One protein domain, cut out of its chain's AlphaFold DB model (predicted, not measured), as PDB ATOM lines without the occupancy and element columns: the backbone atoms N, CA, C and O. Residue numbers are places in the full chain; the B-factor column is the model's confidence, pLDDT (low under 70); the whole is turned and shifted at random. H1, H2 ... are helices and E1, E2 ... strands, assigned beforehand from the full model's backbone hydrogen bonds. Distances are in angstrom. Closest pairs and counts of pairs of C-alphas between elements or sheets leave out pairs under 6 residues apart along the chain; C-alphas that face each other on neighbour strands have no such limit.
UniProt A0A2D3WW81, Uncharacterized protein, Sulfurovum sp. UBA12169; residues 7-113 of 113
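What this domain is: This is residues 7 to 113 of the 113 residues of an uncharacterized protein of Sulfurovum sp. UBA12169 (UniProt A0A2D3WW81). A twisted five-stranded antiparallel sheet forms the core, with H2 over one face and H3 over the other. The small hairpin E1 and E2 sits at one end of the domain, where E2 comes beside E6, and the short helix H4 lies at the opposite end. The printed part has 107 residues, with four named helices and seven named strands in the order E1 E2 H1 H2 H3 E3 E4 E5 E6 H4 E7; the large sheet runs E6 E5 E4 E3 E7, and the class is mixed, helices and strands. The whole is compact and rounded, with a radius of gyration of the C-alphas of 13.1 A and spans of 34 by 29 by 23 A.

Where its parts are: Start in the large sheet at C-alpha 78, (21.212, -23.792, 20.253), where E4 begins; it runs 15.4 A through residues 78 to 83. E5, residues 86 to 91, covers 15.6 A, and E6 is residues 94 to 97. E3 is residues 72 to 74, and E7, residues 110 to 112, ends at C-alpha 112, (24.283, -35.528, 19.692). H2, residues 36 to 47, is 16.1 A long, and H3, residues 59 to 67, is 12.1 A. Find E1, residues 7 to 10, from C-alpha 7 at (26.708, -16.079, 36.837); E2 is residues 25 to 29, H1 residues 30 to 33 and H4 residues 102 to 105.

How they stand to each other: E3, E4, E5 and E6 form a meander, each strand the antiparallel neighbour of the one before. Look for N 80 and O 72 at 2.8 A between E4 and E3, N 88 and O 81 at 2.9 A between E5 and E4, N 94 and O 91 at 2.8 A between E6 and E5, and N 111 and O 73 at 2.8 A between E7 and E3. The sheet is only just strongly twisted, its C-alphas up to 4.5 A off the best plane. With H2 on one face and H3 on the other, the sheet E6 E5 E4 E3 E7 makes three layers, helices on both faces of a sheet, while H1 and H4 are not on it. H2 is on the sheet at a height of 9.9 A; its closest C-alphas to E4 are those of Ala 41 and Ile 79, 7.1 A apart. H3 is on it at 8.0 A; the C-alphas of Leu 66 and Tyr 82 of E4 are 5.5 A apart. E1 and E2 form a hairpin, with N 9 and O 26 at 2.9 A, and the closest C-alphas of E2 and E6, Thr 27 and Gly 94, are 4.9 A apart. In H2 and H3 every O i to N i+4 pair is within hydrogen-bond range; H1 and H4 are too short for such a pair.

The domain as a whole: The C-alphas of Gln 16 and Gln 102, the two farthest apart, are 36.1 A from each other. The printed part has no cut, and it ends at residue 113, the chain's last. The long links are E1 to E2 and H2 to H3. The mean pLDDT of the printed part is 95.6, and no printed residue is under 70.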
ATOM      1  N   GLU A   7      25.357 -16.459  37.237       94.69
ATOM      2  CA  GLU A   7      26.708 -16.079  36.837       94.69
ATOM      3  C   GLU A   7      26.781 -15.960  35.317       94.69
ATOM      4  O   GLU A   7      26.021 -16.609  34.591       94.69
ATOM      5  N   LYS A   8      27.661 -15.078  34.840       96.44
ATOM      6  CA  LYS A   8      27.929 -14.910  33.414       96.44
ATOM      7  C   LYS A   8      29.130 -15.769  33.051       96.44
ATOM      8  O   LYS A   8      30.212 -15.516  33.565       96.44
ATOM      9  N   LEU A   9      28.921 -16.729  32.163       96.69
ATOM     10  CA  LEU A   9      29.987 -17.484  31.520       96.69
ATOM     11  C   LEU A   9      30.311 -16.799  30.193       96.69
ATOM     12  O   LEU A   9      29.463 -16.819  29.296       96.69
ATOM     13  N   TYR A  10      31.474 -16.157  30.079       96.81
ATOM     14  CA  TYR A  10      31.875 -15.498  28.836       96.81
ATOM     15  C   TYR A  10      32.482 -16.506  27.865       96.81
ATOM     16  O   TYR A  10      33.184 -17.430  28.269       96.81
ATOM     17  N   ILE A  11      32.248 -16.315  26.567       96.94
ATOM     18  CA  ILE A  11      32.831 -17.192  25.537       96.94
ATOM     19  C   ILE A  11      34.352 -17.077  25.510       96.94
ATOM     20  O   ILE A  11      35.027 -18.082  25.325       96.94
ATOM     21  N   SER A  12      34.892 -15.893  25.807       95.38
ATOM     22  CA  SER A  12      36.333 -15.677  25.979       95.38
ATOM     23  C   SER A  12      36.950 -16.510  27.107       95.38
ATOM     24  O   SER A  12      38.151 -16.758  27.083       95.38
ATOM     25  N   ASP A  13      36.147 -16.949  28.085       94.06
ATOM     26  CA  ASP A  13      36.602 -17.823  29.176       94.06
ATOM     27  C   ASP A  13      36.589 -19.309  28.768       94.06
ATOM     28  O   ASP A  13      37.107 -20.161  29.491       94.06
ATOM     29  N   LEU A  14      35.954 -19.635  27.636       93.88
ATOM     30  CA  LEU A  14      35.860 -20.985  27.078       93.88
ATOM     31  C   LEU A  14      36.827 -21.190  25.908       93.88
ATOM     32  O   LEU A  14      37.411 -22.264  25.787       93.88
ATOM     33  N   ILE A  15      36.966 -20.184  25.039       95.62
ATOM     34  CA  ILE A  15      37.709 -20.256  23.779       95.62
ATOM     35  C   ILE A  15      38.379 -18.911  23.506       95.62
ATOM     36  O   ILE A  15      37.749 -17.860  23.618       95.62
ATOM     37  N   GLN A  16      39.649 -18.945  23.102       92.50
ATOM     38  CA  GLN A  16      40.416 -17.737  22.799       92.50
ATOM     39  C   GLN A  16      40.021 -17.088  21.460       92.50
ATOM     40  O   GLN A  16      39.971 -15.865  21.379       92.50
ATOM     41  N   ASP A  17      39.729 -17.894  20.436       93.31
ATOM     42  CA  ASP A  17      39.376 -17.438  19.084       93.31
ATOM     43  C   ASP A  17      38.115 -18.174  18.585       93.31
ATOM     44  O   ASP A  17      38.214 -19.211  17.924       93.31
ATOM     45  N   PRO A  18      36.909 -17.742  19.005       94.94
ATOM     46  CA  PRO A  18      35.672 -18.418  18.638       94.94
ATOM     47  C   PRO A  18      35.275 -18.105  17.187       94.94
ATOM     48  O   PRO A  18      35.204 -16.944  16.789       94.94
ATOM     49  N   ALA A  19      34.892 -19.135  16.429       95.19
ATOM     50  CA  ALA A  19      34.288 -18.978  15.104       95.19
ATOM     51  C   ALA A  19      32.970 -18.182  15.165       95.19
ATOM     52  O   ALA A  19      32.644 -17.417  14.256       95.19
ATOM     53  N   VAL A  20      32.222 -18.334  16.262       91.56
ATOM     54  CA  VAL A  20      31.005 -17.571  16.547       91.56
ATOM     55  C   VAL A  20      31.162 -16.877  17.893       91.56
ATOM     56  O   VAL A  20      31.118 -17.515  18.935       91.56
ATOM     57  N   ALA A  21      31.304 -15.552  17.911       90.12
ATOM     58  CA  ALA A  21      31.479 -14.796  19.158       90.12
ATOM     59  C   ALA A  21      30.156 -14.379  19.838       90.12
ATOM     60  O   ALA A  21      30.170 -13.849  20.949       90.12
ATOM     61  N   TYR A  22      29.007 -14.572  19.176       90.88
ATOM     62  CA  TYR A  22      27.693 -14.202  19.706       90.88
ATOM     63  C   TYR A  22      26.886 -15.431  20.168       90.88
ATOM     64  O   TYR A  22      26.793 -16.399  19.416       90.88
ATOM     65  N   PRO A  23      26.212 -15.376  21.332       94.44
ATOM     66  CA  PRO A  23      26.293 -14.304  22.324       94.44
ATOM     67  C   PRO A  23      27.653 -14.294  23.031       94.44
ATOM     68  O   PRO A  23      28.264 -15.337  23.206       94.44
ATOM     69  N   ALA A  24      28.099 -13.121  23.491       95.94
ATOM     70  CA  ALA A  24      29.390 -12.990  24.177       95.94
ATOM     71  C   ALA A  24      29.432 -13.698  25.546       95.94
ATOM     72  O   ALA A  24      30.510 -13.967  26.076       95.94
ATOM     73  N   TYR A  25      28.264 -13.970  26.136       97.00
ATOM     74  CA  TYR A  25      28.132 -14.705  27.387       97.00
ATOM     75  C   TYR A  25      26.769 -15.390  27.518       97.00
ATOM     76  O   TYR A  25      25.783 -14.989  26.888       97.00
ATOM     77  N   TYR A  26      26.704 -16.345  28.444       97.69
ATOM     78  CA  TYR A  26      25.474 -16.982  28.909       97.69
ATOM     79  C   TYR A  26      25.247 -16.748  30.396       97.69
ATOM     80  O   TYR A  26      26.169 -16.827  31.204       97.69
ATOM     81  N   THR A  27      23.996 -16.487  30.766       97.19
ATOM     82  CA  THR A  27      23.588 -16.329  32.165       97.19
ATOM     83  C   THR A  27      23.110 -17.671  32.721       97.19
ATOM     84  O   THR A  27      22.013 -18.129  32.392       97.19
ATOM     85  N   LEU A  28      23.909 -18.294  33.586       96.00
ATOM     86  CA  LEU A  28      23.692 -19.650  34.107       96.00
ATOM     87  C   LEU A  28      23.549 -19.655  35.635       96.00
ATOM     88  O   LEU A  28      23.961 -18.716  36.307       96.00
ATOM     89  N   SER A  29      22.954 -20.706  36.207       93.94
ATOM     90  CA  SER A  29      23.095 -20.973  37.648       93.94
ATOM     91  C   SER A  29      24.526 -21.409  37.962       93.94
ATOM     92  O   SER A  29      25.192 -21.965  37.092       93.94
ATOM     93  N   VAL A  30      24.966 -21.252  39.213       92.94
ATOM     94  CA  VAL A  30      26.299 -21.709  39.669       92.94
ATOM     95  C   VAL A  30      26.569 -23.176  39.292       92.94
ATOM     96  O   VAL A  30      27.632 -23.506  38.778       92.94
ATOM     97  N   SER A  31      25.576 -24.057  39.465       92.56
ATOM     98  CA  SER A  31      25.696 -25.480  39.119       92.56
ATOM     99  C   SER A  31      25.941 -25.734  37.629       92.56
ATOM    100  O   SER A  31      26.723 -26.610  37.276       92.56
ATOM    101  N   LEU A  32      25.286 -24.977  36.745       94.94
ATOM    102  CA  LEU A  32      25.447 -25.123  35.297       94.94
ATOM    103  C   LEU A  32      26.685 -24.393  34.785       94.94
ATOM    104  O   LEU A  32      27.305 -24.854  33.837       94.94
ATOM    105  N   HIS A  33      27.085 -23.305  35.440       94.44
ATOM    106  CA  HIS A  33      28.341 -22.617  35.155       94.44
ATOM    107  C   HIS A  33      29.553 -23.552  35.325       94.44
ATOM    108  O   HIS A  33      30.530 -23.458  34.586       94.44
ATOM    109  N   GLN A  34      29.486 -24.477  36.284       93.44
ATOM    110  CA  GLN A  34      30.532 -25.469  36.552       93.44
ATOM    111  C   GLN A  34      30.329 -26.800  35.810       93.44
ATOM    112  O   GLN A  34      31.174 -27.682  35.915       93.44
ATOM    113  N   ASN A  35      29.236 -26.969  35.059       96.00
ATOM    114  CA  ASN A  35      28.939 -28.231  34.389       96.00
ATOM    115  C   ASN A  35      29.850 -28.430  33.166       96.00
ATOM    116  O   ASN A  35      29.752 -27.702  32.179       96.00
ATOM    117  N   GLU A  36      30.722 -29.434  33.228       95.56
ATOM    118  CA  GLU A  36      31.717 -29.707  32.184       95.56
ATOM    119  C   GLU A  36      31.090 -30.094  30.841       95.56
ATOM    120  O   GLU A  36      31.563 -29.638  29.803       95.56
ATOM    121  N   MET A  37      29.989 -30.855  30.841       95.50
ATOM    122  CA  MET A  37      29.289 -31.244  29.609       95.50
ATOM    123  C   MET A  37      28.694 -30.026  28.895       95.50
ATOM    124  O   MET A  37      28.819 -29.894  27.680       95.50
ATOM    125  N   LEU A  38      28.088 -29.101  29.648       97.19
ATOM    126  CA  LEU A  38      27.567 -27.853  29.092       97.19
ATOM    127  C   LEU A  38      28.691 -26.994  28.517       97.19
ATOM    128  O   LEU A  38      28.551 -26.445  27.426       97.19
ATOM    129  N   ARG A  39      29.807 -26.874  29.243       96.88
ATOM    130  CA  ARG A  39      30.968 -26.105  28.784       96.88
ATOM    131  C   ARG A  39      31.559 -26.706  27.516       96.88
ATOM    132  O   ARG A  39      31.811 -25.955  26.587       96.88
ATOM    133  N   ALA A  40      31.693 -28.029  27.440       96.00
ATOM    134  CA  ALA A  40      32.148 -28.716  26.235       96.00
ATOM    135  C   ALA A  40      31.206 -28.476  25.044       96.00
ATOM    136  O   ALA A  40      31.671 -28.180  23.946       96.00
ATOM    137  N   ALA A  41      29.888 -28.528  25.265       97.12
ATOM    138  CA  ALA A  41      28.910 -28.261  24.215       97.12
ATOM    139  C   ALA A  41      28.934 -26.802  23.736       97.12
ATOM    140  O   ALA A  41      28.865 -26.544  22.536       97.12
ATOM    141  N   LEU A  42      29.082 -25.845  24.655       97.44
ATOM    142  CA  LEU A  42      29.289 -24.437  24.319       97.44
ATOM    143  C   LEU A  42      30.602 -24.228  23.564       97.44
ATOM    144  O   LEU A  42      30.619 -23.485  22.587       97.44
ATOM    145  N   THR A  43      31.675 -24.906  23.971       96.81
ATOM    146  CA  THR A  43      32.948 -24.860  23.257       96.81
ATOM    147  C   THR A  43      32.768 -25.323  21.815       96.81
ATOM    148  O   THR A  43      33.079 -24.560  20.911       96.81
ATOM    149  N   ALA A  44      32.180 -26.503  21.599       97.00
ATOM    150  CA  ALA A  44      31.915 -27.042  20.264       97.00
ATOM    151  C   ALA A  44      31.047 -26.106  19.407       97.00
ATOM    152  O   ALA A  44      31.344 -25.864  18.239       97.00
ATOM    153  N   LEU A  45      29.994 -25.528  19.996       97.44
ATOM    154  CA  LEU A  45      29.114 -24.583  19.311       97.44
ATOM    155  C   LEU A  45      29.856 -23.315  18.865       97.44
ATOM    156  O   LEU A  45      29.698 -22.874  17.730       97.44
ATOM    157  N   HIS A  46      30.657 -22.724  19.755       97.44
ATOM    158  CA  HIS A  46      31.330 -21.450  19.500       97.44
ATOM    159  C   HIS A  46      32.629 -21.590  18.700       97.44
ATOM    160  O   HIS A  46      33.017 -20.635  18.026       97.44
ATOM    161  N   SER A  47      33.280 -22.756  18.715       96.38
ATOM    162  CA  SER A  47      34.362 -23.093  17.780       96.38
ATOM    163  C   SER A  47      33.845 -23.586  16.429       96.38
ATOM    164  O   SER A  47      34.629 -23.677  15.488       96.38
ATOM    165  N   PHE A  48      32.549 -23.901  16.331       95.38
ATOM    166  CA  PHE A  48      31.952 -24.597  15.192       95.38
ATOM    167  C   PHE A  48      32.668 -25.931  14.884       95.38
ATOM    168  O   PHE A  48      32.786 -26.343  13.731       95.38
ATOM    169  N   ASP A  49      33.166 -26.601  15.931       95.62
ATOM    170  CA  ASP A  49      33.849 -27.894  15.846       95.62
ATOM    171  C   ASP A  49      32.940 -29.002  16.376       95.62
ATOM    172  O   ASP A  49      32.768 -29.199  17.582       95.62
ATOM    173  N   PHE A  50      32.355 -29.736  15.436       95.69
ATOM    174  CA  PHE A  50      31.422 -30.822  15.696       95.69
ATOM    175  C   PHE A  50      32.045 -32.201  15.444       95.69
ATOM    176  O   PHE A  50      31.307 -33.160  15.235       95.69
ATOM    177  N   LEU A  51      33.378 -32.340  15.474       94.38
ATOM    178  CA  LEU A  51      34.066 -33.610  15.185       94.38
ATOM    179  C   LEU A  51      33.557 -34.788  16.035       94.38
ATOM    180  O   LEU A  51      33.485 -35.921  15.564       94.38
ATOM    181  N   HIS A  52      33.189 -34.514  17.287       93.50
ATOM    182  CA  HIS A  52      32.660 -35.499  18.236       93.50
ATOM    183  C   HIS A  52      31.130 -35.554  18.283       93.50
ATOM    184  O   HIS A  52      30.569 -36.202  19.161       93.50
ATOM    185  N   TYR A  53      30.452 -34.872  17.362       96.69
ATOM    186  CA  TYR A  53      29.005 -34.874  17.247       96.69
ATOM    187  C   TYR A  53      28.575 -35.600  15.977       96.69
ATOM    188  O   TYR A  53      29.244 -35.595  14.945       96.69
ATOM    189  N   LYS A  54      27.398 -36.209  16.041       96.75
ATOM    190  CA  LYS A  54      26.741 -36.851  14.904       96.75
ATOM    191  C   LYS A  54      25.282 -36.433  14.850       96.75
ATOM    192  O   LYS A  54      24.692 -36.064  15.863       96.75
ATOM    193  N   LYS A  55      24.680 -36.554  13.669       96.88
ATOM    194  CA  LYS A  55      23.225 -36.435  13.542       96.88
ATOM    195  C   LYS A  55      22.542 -37.573  14.293       96.88
ATOM    196  O   LYS A  55      22.974 -38.724  14.183       96.88
ATOM    197  N   ALA A  56      21.486 -37.250  15.034       96.50
ATOM    198  CA  ALA A  56      20.664 -38.259  15.692       96.50
ATOM    199  C   ALA A  56      20.014 -39.183  14.651       96.50
ATOM    200  O   ALA A  56      19.530 -38.722  13.615       96.50
ATOM    201  N   LYS A  57      19.988 -40.492  14.919       96.44
ATOM    202  CA  LYS A  57      19.360 -41.469  14.010       96.44
ATOM    203  C   LYS A  57      17.855 -41.581  14.211       96.44
ATOM    204  O   LYS A  57      17.141 -41.992  13.301       96.44
ATOM    205  N   ASN A  58      17.397 -41.264  15.414       97.06
ATOM    206  CA  ASN A  58      16.009 -41.305  15.843       97.06
ATOM    207  C   ASN A  58      15.821 -40.395  17.069       97.06
ATOM    208  O   ASN A  58      16.788 -39.848  17.609       97.06
ATOM    209  N   HIS A  59      14.573 -40.198  17.492       95.88
ATOM    210  CA  HIS A  59      14.264 -39.323  18.622       95.88
ATOM    211  C   HIS A  59      14.653 -39.952  19.963       95.88
ATOM    212  O   HIS A  59      14.982 -39.226  20.898       95.88
ATOM    213  N   GLU A  60      14.680 -41.282  20.058       96.69
ATOM    214  CA  GLU A  60      15.077 -42.008  21.265       96.69
ATOM    215  C   GLU A  60      16.520 -41.692  21.673       96.69
ATOM    216  O   GLU A  60      16.774 -41.487  22.856       96.69
ATOM    217  N   GLU A  61      17.452 -41.584  20.720       97.12
ATOM    218  CA  GLU A  61      18.838 -41.181  20.997       97.12
ATOM    219  C   GLU A  61      18.914 -39.772  21.613       97.12
ATOM    220  O   GLU A  61      19.650 -39.553  22.578       97.12
ATOM    221  N   ILE A  62      18.113 -38.827  21.104       97.19
ATOM    222  CA  ILE A  62      18.051 -37.448  21.616       97.19
ATOM    223  C   ILE A  62      17.542 -37.458  23.058       97.19
ATOM    224  O   ILE A  62      18.164 -36.881  23.952       97.19
ATOM    225  N   PHE A  63      16.414 -38.128  23.299       95.94
ATOM    226  CA  PHE A  63      15.800 -38.163  24.622       95.94
ATOM    227  C   PHE A  63      16.627 -38.959  25.627       95.94
ATOM    228  O   PHE A  63      16.704 -38.549  26.782       95.94
ATOM    229  N   ALA A  64      17.297 -40.038  25.219       96.25
ATOM    230  CA  ALA A  64      18.198 -40.784  26.091       96.25
ATOM    231  C   ALA A  64      19.329 -39.891  26.629       96.25
ATOM    232  O   ALA A  64      19.601 -39.909  27.832       96.25
ATOM    233  N   LEU A  65      19.935 -39.065  25.769       96.19
ATOM    234  CA  LEU A  65      21.001 -38.143  26.166       96.19
ATOM    235  C   LEU A  65      20.477 -36.986  27.028       96.19
ATOM    236  O   LEU A  65      21.095 -36.606  28.018       96.19
ATOM    237  N   LEU A  66      19.304 -36.452  26.701       96.31
ATOM    238  CA  LEU A  66      18.662 -35.413  27.505       96.31
ATOM    239  C   LEU A  66      18.257 -35.919  28.900       96.31
ATOM    240  O   LEU A  66      18.447 -35.220  29.895       96.31
ATOM    241  N   HIS A  67      17.727 -37.139  28.998       95.31
ATOM    242  CA  HIS A  67      17.322 -37.740  30.269       95.31
ATOM    243  C   HIS A  67      18.505 -38.127  31.160       95.31
ATOM    244  O   HIS A  67      18.349 -38.134  32.381       95.31
ATOM    245  N   SER A  68      19.685 -38.394  30.590       94.12
ATOM    246  CA  SER A  68      20.913 -38.623  31.362       94.12
ATOM    247  C   SER A  68      21.566 -37.330  31.873       94.12
ATOM    248  O   SER A  68      22.585 -37.391  32.561       94.12
ATOM    249  N   GLY A  69      20.975 -36.164  31.584       93.00
ATOM    250  CA  GLY A  69      21.507 -34.853  31.964       93.00
ATOM    251  C   GLY A  69      22.527 -34.284  30.975       93.00
ATOM    252  O   GLY A  69      23.190 -33.298  31.297       93.00
ATOM    253  N   GLY A  70      22.654 -34.893  29.793       96.19
ATOM    254  CA  GLY A  70      23.478 -34.395  28.704       96.19
ATOM    255  C   GLY A  70      22.853 -33.210  27.965       96.19
ATOM    256  O   GLY A  70      21.711 -32.802  28.204       96.19
ATOM    257  N   PHE A  71      23.627 -32.668  27.029       97.75
ATOM    258  CA  PHE A  71      23.248 -31.533  26.197       97.75
ATOM    259  C   PHE A  71      23.370 -31.894  24.721       97.75
ATOM    260  O   PHE A  71      24.351 -32.504  24.302       97.75
ATOM    261  N   VAL A  72      22.385 -31.482  23.930       97.56
ATOM    262  CA  VAL A  72      22.376 -31.664  22.472       97.56
ATOM    263  C   VAL A  72      22.470 -30.309  21.782       97.56
ATOM    264  O   VAL A  72      22.130 -29.281  22.373       97.56
ATOM    265  N   ILE A  73      22.911 -30.297  20.527       98.00
ATOM    266  CA  ILE A  73      22.961 -29.080  19.714       98.00
ATOM    267  C   ILE A  73      21.836 -29.140  18.682       98.00
ATOM    268  O   ILE A  73      21.747 -30.072  17.888       98.00
ATOM    269  N   TYR A  74      20.972 -28.131  18.698       97.69
ATOM    270  CA  TYR A  74      19.869 -27.968  17.762       97.69
ATOM    271  C   TYR A  74      20.203 -26.892  16.721       97.69
ATOM    272  O   TYR A  74      20.569 -25.765  17.075       97.69
ATOM    273  N   LYS A  75      20.064 -27.243  15.438       96.31
ATOM    274  CA  LYS A  75      20.329 -26.403  14.258       96.31
ATOM    275  C   LYS A  75      21.709 -25.737  14.258       96.31
ATOM    276  O   LYS A  75      21.819 -24.591  13.835       96.31
ATOM    277  N   GLU A  76      22.721 -26.414  14.810       96.06
ATOM    278  CA  GLU A  76      24.094 -25.877  14.929       96.06
ATOM    279  C   GLU A  76      24.138 -24.492  15.607       96.06
ATOM    280  O   GLU A  76      25.015 -23.673  15.349       96.06
ATOM    281  N   LYS A  77      23.142 -24.201  16.454       95.44
ATOM    282  CA  LYS A  77      22.901 -22.850  16.974       95.44
ATOM    283  C   LYS A  77      22.533 -22.823  18.446       95.44
ATOM    284  O   LYS A  77      22.898 -21.886  19.151       95.44
ATOM    285  N   TYR A  78      21.770 -23.805  18.909       97.00
ATOM    286  CA  TYR A  78      21.212 -23.792  20.253       97.00
ATOM    287  C   TYR A  78      21.662 -25.014  21.031       97.00
ATOM    288  O   TYR A  78      21.456 -26.138  20.585       97.00
ATOM    289  N   ILE A  79      22.192 -24.802  22.233       98.00
ATOM    290  CA  ILE A  79      22.318 -25.890  23.201       98.00
ATOM    291  C   ILE A  79      20.939 -26.174  23.788       98.00
ATOM    292  O   ILE A  79      20.267 -25.253  24.257       98.00
ATOM    293  N   VAL A  80      20.529 -27.439  23.783       98.19
ATOM    294  CA  VAL A  80      19.273 -27.909  24.365       98.19
ATOM    295  C   VAL A  80      19.576 -28.852  25.523       98.19
ATOM    296  O   VAL A  80      20.406 -29.752  25.413       98.19
ATOM    297  N   GLY A  81      18.891 -28.627  26.640       97.75
ATOM    298  CA  GLY A  81      18.904 -29.481  27.823       97.75
ATOM    299  C   GLY A  81      17.482 -29.812  28.269       97.75
ATOM    300  O   GLY A  81      16.505 -29.241  27.772       97.75
ATOM    301  N   TYR A  82      17.356 -30.729  29.225       96.88
ATOM    302  CA  TYR A  82      16.066 -31.160  29.760       96.88
ATOM    303  C   TYR A  82      15.990 -30.912  31.262       96.88
ATOM    304  O   TYR A  82      16.748 -31.474  32.047       96.88
ATOM    305  N   PHE A  83      15.064 -30.047  31.669       93.69
ATOM    306  CA  PHE A  83      14.930 -29.597  33.051       93.69
ATOM    307  C   PHE A  83      13.465 -29.585  33.460       93.69
ATOM    308  O   PHE A  83      12.624 -29.075  32.724       93.69
ATOM    309  N   ALA A  84      13.158 -30.106  34.651       90.50
ATOM    310  CA  ALA A  84      11.801 -30.103  35.206       90.50
ATOM    311  C   ALA A  84      10.734 -30.592  34.199       90.50
ATOM    312  O   ALA A  84       9.686 -29.970  34.028       90.50
ATOM    313  N   ASN A  85      11.038 -31.697  33.514       91.50
ATOM    314  CA  ASN A  85      10.219 -32.303  32.465       91.50
ATOM    315  C   ASN A  85       9.943 -31.416  31.238       91.50
ATOM    316  O   ASN A  85       8.895 -31.526  30.604       91.50
ATOM    317  N   LYS A  86      10.867 -30.507  30.911       94.75
ATOM    318  CA  LYS A  86      10.762 -29.611  29.756       94.75
ATOM    319  C   LYS A  86      12.076 -29.560  28.998       94.75
ATOM    320  O   LYS A  86      13.139 -29.397  29.593       94.75
ATOM    321  N   MET A  87      11.982 -29.622  27.674       96.06
ATOM    322  CA  MET A  87      13.086 -29.246  26.800       96.06
ATOM    323  C   MET A  87      13.273 -27.733  26.847       96.06
ATOM    324  O   MET A  87      12.319 -26.963  26.697       96.06
ATOM    325  N   MET A  88      14.511 -27.313  27.061       97.62
ATOM    326  CA  MET A  88      14.882 -25.915  27.167       97.62
ATOM    327  C   MET A  88      16.082 -25.658  26.265       97.62
ATOM    328  O   MET A  88      17.034 -26.432  26.288       97.62
ATOM    329  N   TYR A  89      16.067 -24.559  25.519       97.56
ATOM    330  CA  TYR A  89      17.222 -24.101  24.755       97.56
ATOM    331  C   TYR A  89      17.896 -22.922  25.454       97.56
ATOM    332  O   TYR A  89      17.254 -22.165  26.190       97.56
ATOM    333  N   LEU A  90      19.203 -22.793  25.262       97.69
ATOM    334  CA  LEU A  90      20.011 -21.777  25.917       97.69
ATOM    335  C   LEU A  90      20.151 -20.522  25.044       97.69
ATOM    336  O   LEU A  90      20.620 -20.586  23.910       97.69
ATOM    337  N   GLU A  91      19.803 -19.369  25.611       96.62
ATOM    338  CA  GLU A  91      20.111 -18.038  25.075       96.62
ATOM    339  C   GLU A  91      21.000 -17.261  26.056       96.62
ATOM    340  O   GLU A  91      21.173 -17.666  27.206       96.62
ATOM    341  N   SER A  92      21.511 -16.094  25.653       95.00
ATOM    342  CA  SER A  92      22.361 -15.244  26.508       95.00
ATOM    343  C   SER A  92      21.741 -14.935  27.883       95.00
ATOM    344  O   SER A  92      22.429 -14.932  28.907       95.00
ATOM    345  N   GLY A  93      20.420 -14.729  27.928       94.94
ATOM    346  CA  GLY A  93      19.643 -14.482  29.151       94.94
ATOM    347  C   GLY A  93      19.339 -15.729  29.996       94.94
ATOM    348  O   GLY A  93      18.720 -15.612  31.058       94.94
ATOM    349  N   GLY A  94      19.763 -16.909  29.542       95.88
ATOM    350  CA  GLY A  94      19.554 -18.205  30.178       95.88
ATOM    351  C   GLY A  94      18.573 -19.099  29.415       95.88
ATOM    352  O   GLY A  94      18.265 -18.877  28.246       95.88
ATOM    353  N   TRP A  95      18.088 -20.133  30.098       96.31
ATOM    354  CA  TRP A  95      17.234 -21.168  29.514       96.31
ATOM    355  C   TRP A  95      15.827 -20.672  29.177       96.31
ATOM    356  O   TRP A  95      15.157 -20.037  29.999       96.31
ATOM    357  N   LYS A  96      15.348 -21.040  27.989       96.88
ATOM    358  CA  LYS A  96      13.997 -20.773  27.484       96.88
ATOM    359  C   LYS A  96      13.307 -22.078  27.118       96.88
ATOM    360  O   LYS A  96      13.952 -22.998  26.632       96.88
ATOM    361  N   GLY A  97      11.998 -22.154  27.348       96.81
ATOM    362  CA  GLY A  97      11.206 -23.320  26.952       96.81
ATOM    363  C   GLY A  97      11.220 -23.491  25.442       96.81
ATOM    364  O   GLY A  97      10.930 -22.537  24.721       96.81
ATOM    365  N   MET A  98      11.564 -24.687  24.973       95.19
ATOM    366  CA  MET A  98      11.591 -24.986  23.548       95.19
ATOM    367  C   MET A  98      10.158 -25.110  23.014       95.19
ATOM    368  O   MET A  98       9.390 -25.925  23.531       95.19
ATOM    369  N   PRO A  99       9.757 -24.292  22.023       92.94
ATOM    370  CA  PRO A  99       8.416 -24.365  21.462       92.94
ATOM    371  C   PRO A  99       8.245 -25.650  20.651       92.94
ATOM    372  O   PRO A  99       9.167 -26.099  19.970       92.94
ATOM    373  N   ALA A 100       7.040 -26.216  20.690       91.69
ATOM    374  CA  ALA A 100       6.706 -27.421  19.945       91.69
ATOM    375  C   ALA A 100       6.413 -27.101  18.462       91.69
ATOM    376  O   ALA A 100       5.255 -27.067  18.049       91.69
ATOM    377  N   THR A 101       7.445 -26.793  17.671       93.75
ATOM    378  CA  THR A 101       7.317 -26.540  16.222       93.75
ATOM    379  C   THR A 101       7.601 -27.800  15.407       93.75
ATOM    380  O   THR A 101       8.235 -28.730  15.891       93.75
ATOM    381  N   GLN A 102       7.171 -27.841  14.140       94.31
ATOM    382  CA  GLN A 102       7.423 -28.990  13.256       94.31
ATOM    383  C   GLN A 102       8.920 -29.328  13.135       94.31
ATOM    384  O   GLN A 102       9.302 -30.492  13.066       94.31
ATOM    385  N   GLU A 103       9.772 -28.307  13.143       94.56
ATOM    386  CA  GLU A 103      11.214 -28.445  12.943       94.56
ATOM    387  C   GLU A 103      11.917 -29.228  14.056       94.56
ATOM    388  O   GLU A 103      12.973 -29.812  13.816       94.56
ATOM    389  N   ILE A 104      11.335 -29.285  15.261       94.62
ATOM    390  CA  ILE A 104      11.904 -30.065  16.368       94.62
ATOM    391  C   ILE A 104      11.847 -31.569  16.075       94.62
ATOM    392  O   ILE A 104      12.604 -32.334  16.660       94.62
ATOM    393  N   PHE A 105      10.957 -32.005  15.182       94.69
ATOM    394  CA  PHE A 105      10.811 -33.410  14.817       94.69
ATOM    395  C   PHE A 105      11.735 -33.813  13.659       94.69
ATOM    396  O   PHE A 105      11.872 -35.004  13.390       94.69
ATOM    397  N   MET A 106      12.394 -32.854  13.003       97.06
ATOM    398  CA  MET A 106      13.337 -33.095  11.909       97.06
ATOM    399  C   MET A 106      14.699 -33.520  12.470       97.06
ATOM    400  O   MET A 106      15.386 -32.720  13.106       97.06
ATOM    401  N   LEU A 107      15.090 -34.779  12.252       96.75
ATOM    402  CA  LEU A 107      16.313 -35.368  12.820       96.75
ATOM    403  C   LEU A 107      17.590 -34.669  12.344       96.75
ATOM    404  O   LEU A 107      18.558 -34.575  13.093       96.75
ATOM    405  N   GLU A 108      17.588 -34.113  11.132       96.38
ATOM    406  CA  GLU A 108      18.722 -33.379  10.574       96.38
ATOM    407  C   GLU A 108      19.099 -32.122  11.363       96.38
ATOM    408  O   GLU A 108      20.229 -31.655  11.233       96.38
ATOM    409  N   ASN A 109      18.182 -31.606  12.188       97.19
ATOM    410  CA  ASN A 109      18.418 -30.452  13.043       97.19
ATOM    411  C   ASN A 109      19.113 -30.817  14.361       97.19
ATOM    412  O   ASN A 109      19.423 -29.910  15.129       97.19
ATOM    413  N   TRP A 110      19.336 -32.096  14.664       97.75
ATOM    414  CA  TRP A 110      19.841 -32.532  15.965       97.75
ATOM    415  C   TRP A 110      21.228 -33.140  15.861       97.75
ATOM    416  O   TRP A 110      21.432 -34.142  15.176       97.75
ATOM    417  N   LEU A 111      22.157 -32.568  16.618       97.94
ATOM    418  CA  LEU A 111      23.487 -33.104  16.839       97.94
ATOM    419  C   LEU A 111      23.610 -33.598  18.281       97.94
ATOM    420  O   LEU A 111      23.310 -32.877  19.237       97.94
ATOM    421  N   ILE A 112      24.076 -34.832  18.420       97.00
ATOM    422  CA  ILE A 112      24.283 -35.528  19.692       97.00
ATOM    423  C   ILE A 112      25.730 -36.032  19.766       97.00
ATOM    424  O   ILE A 112      26.326 -36.300  18.719       97.00
ATOM    425  N   GLN A 113      26.288 -36.144  20.975       90.56
ATOM    426  CA  GLN A 113      27.600 -36.769  21.216       90.56
ATOM    427  C   GLN A 113      27.470 -38.295  21.302       90.56
ATOM    428  O   GLN A 113      26.437 -38.771  21.827       90.56
TER     429      GLN A 113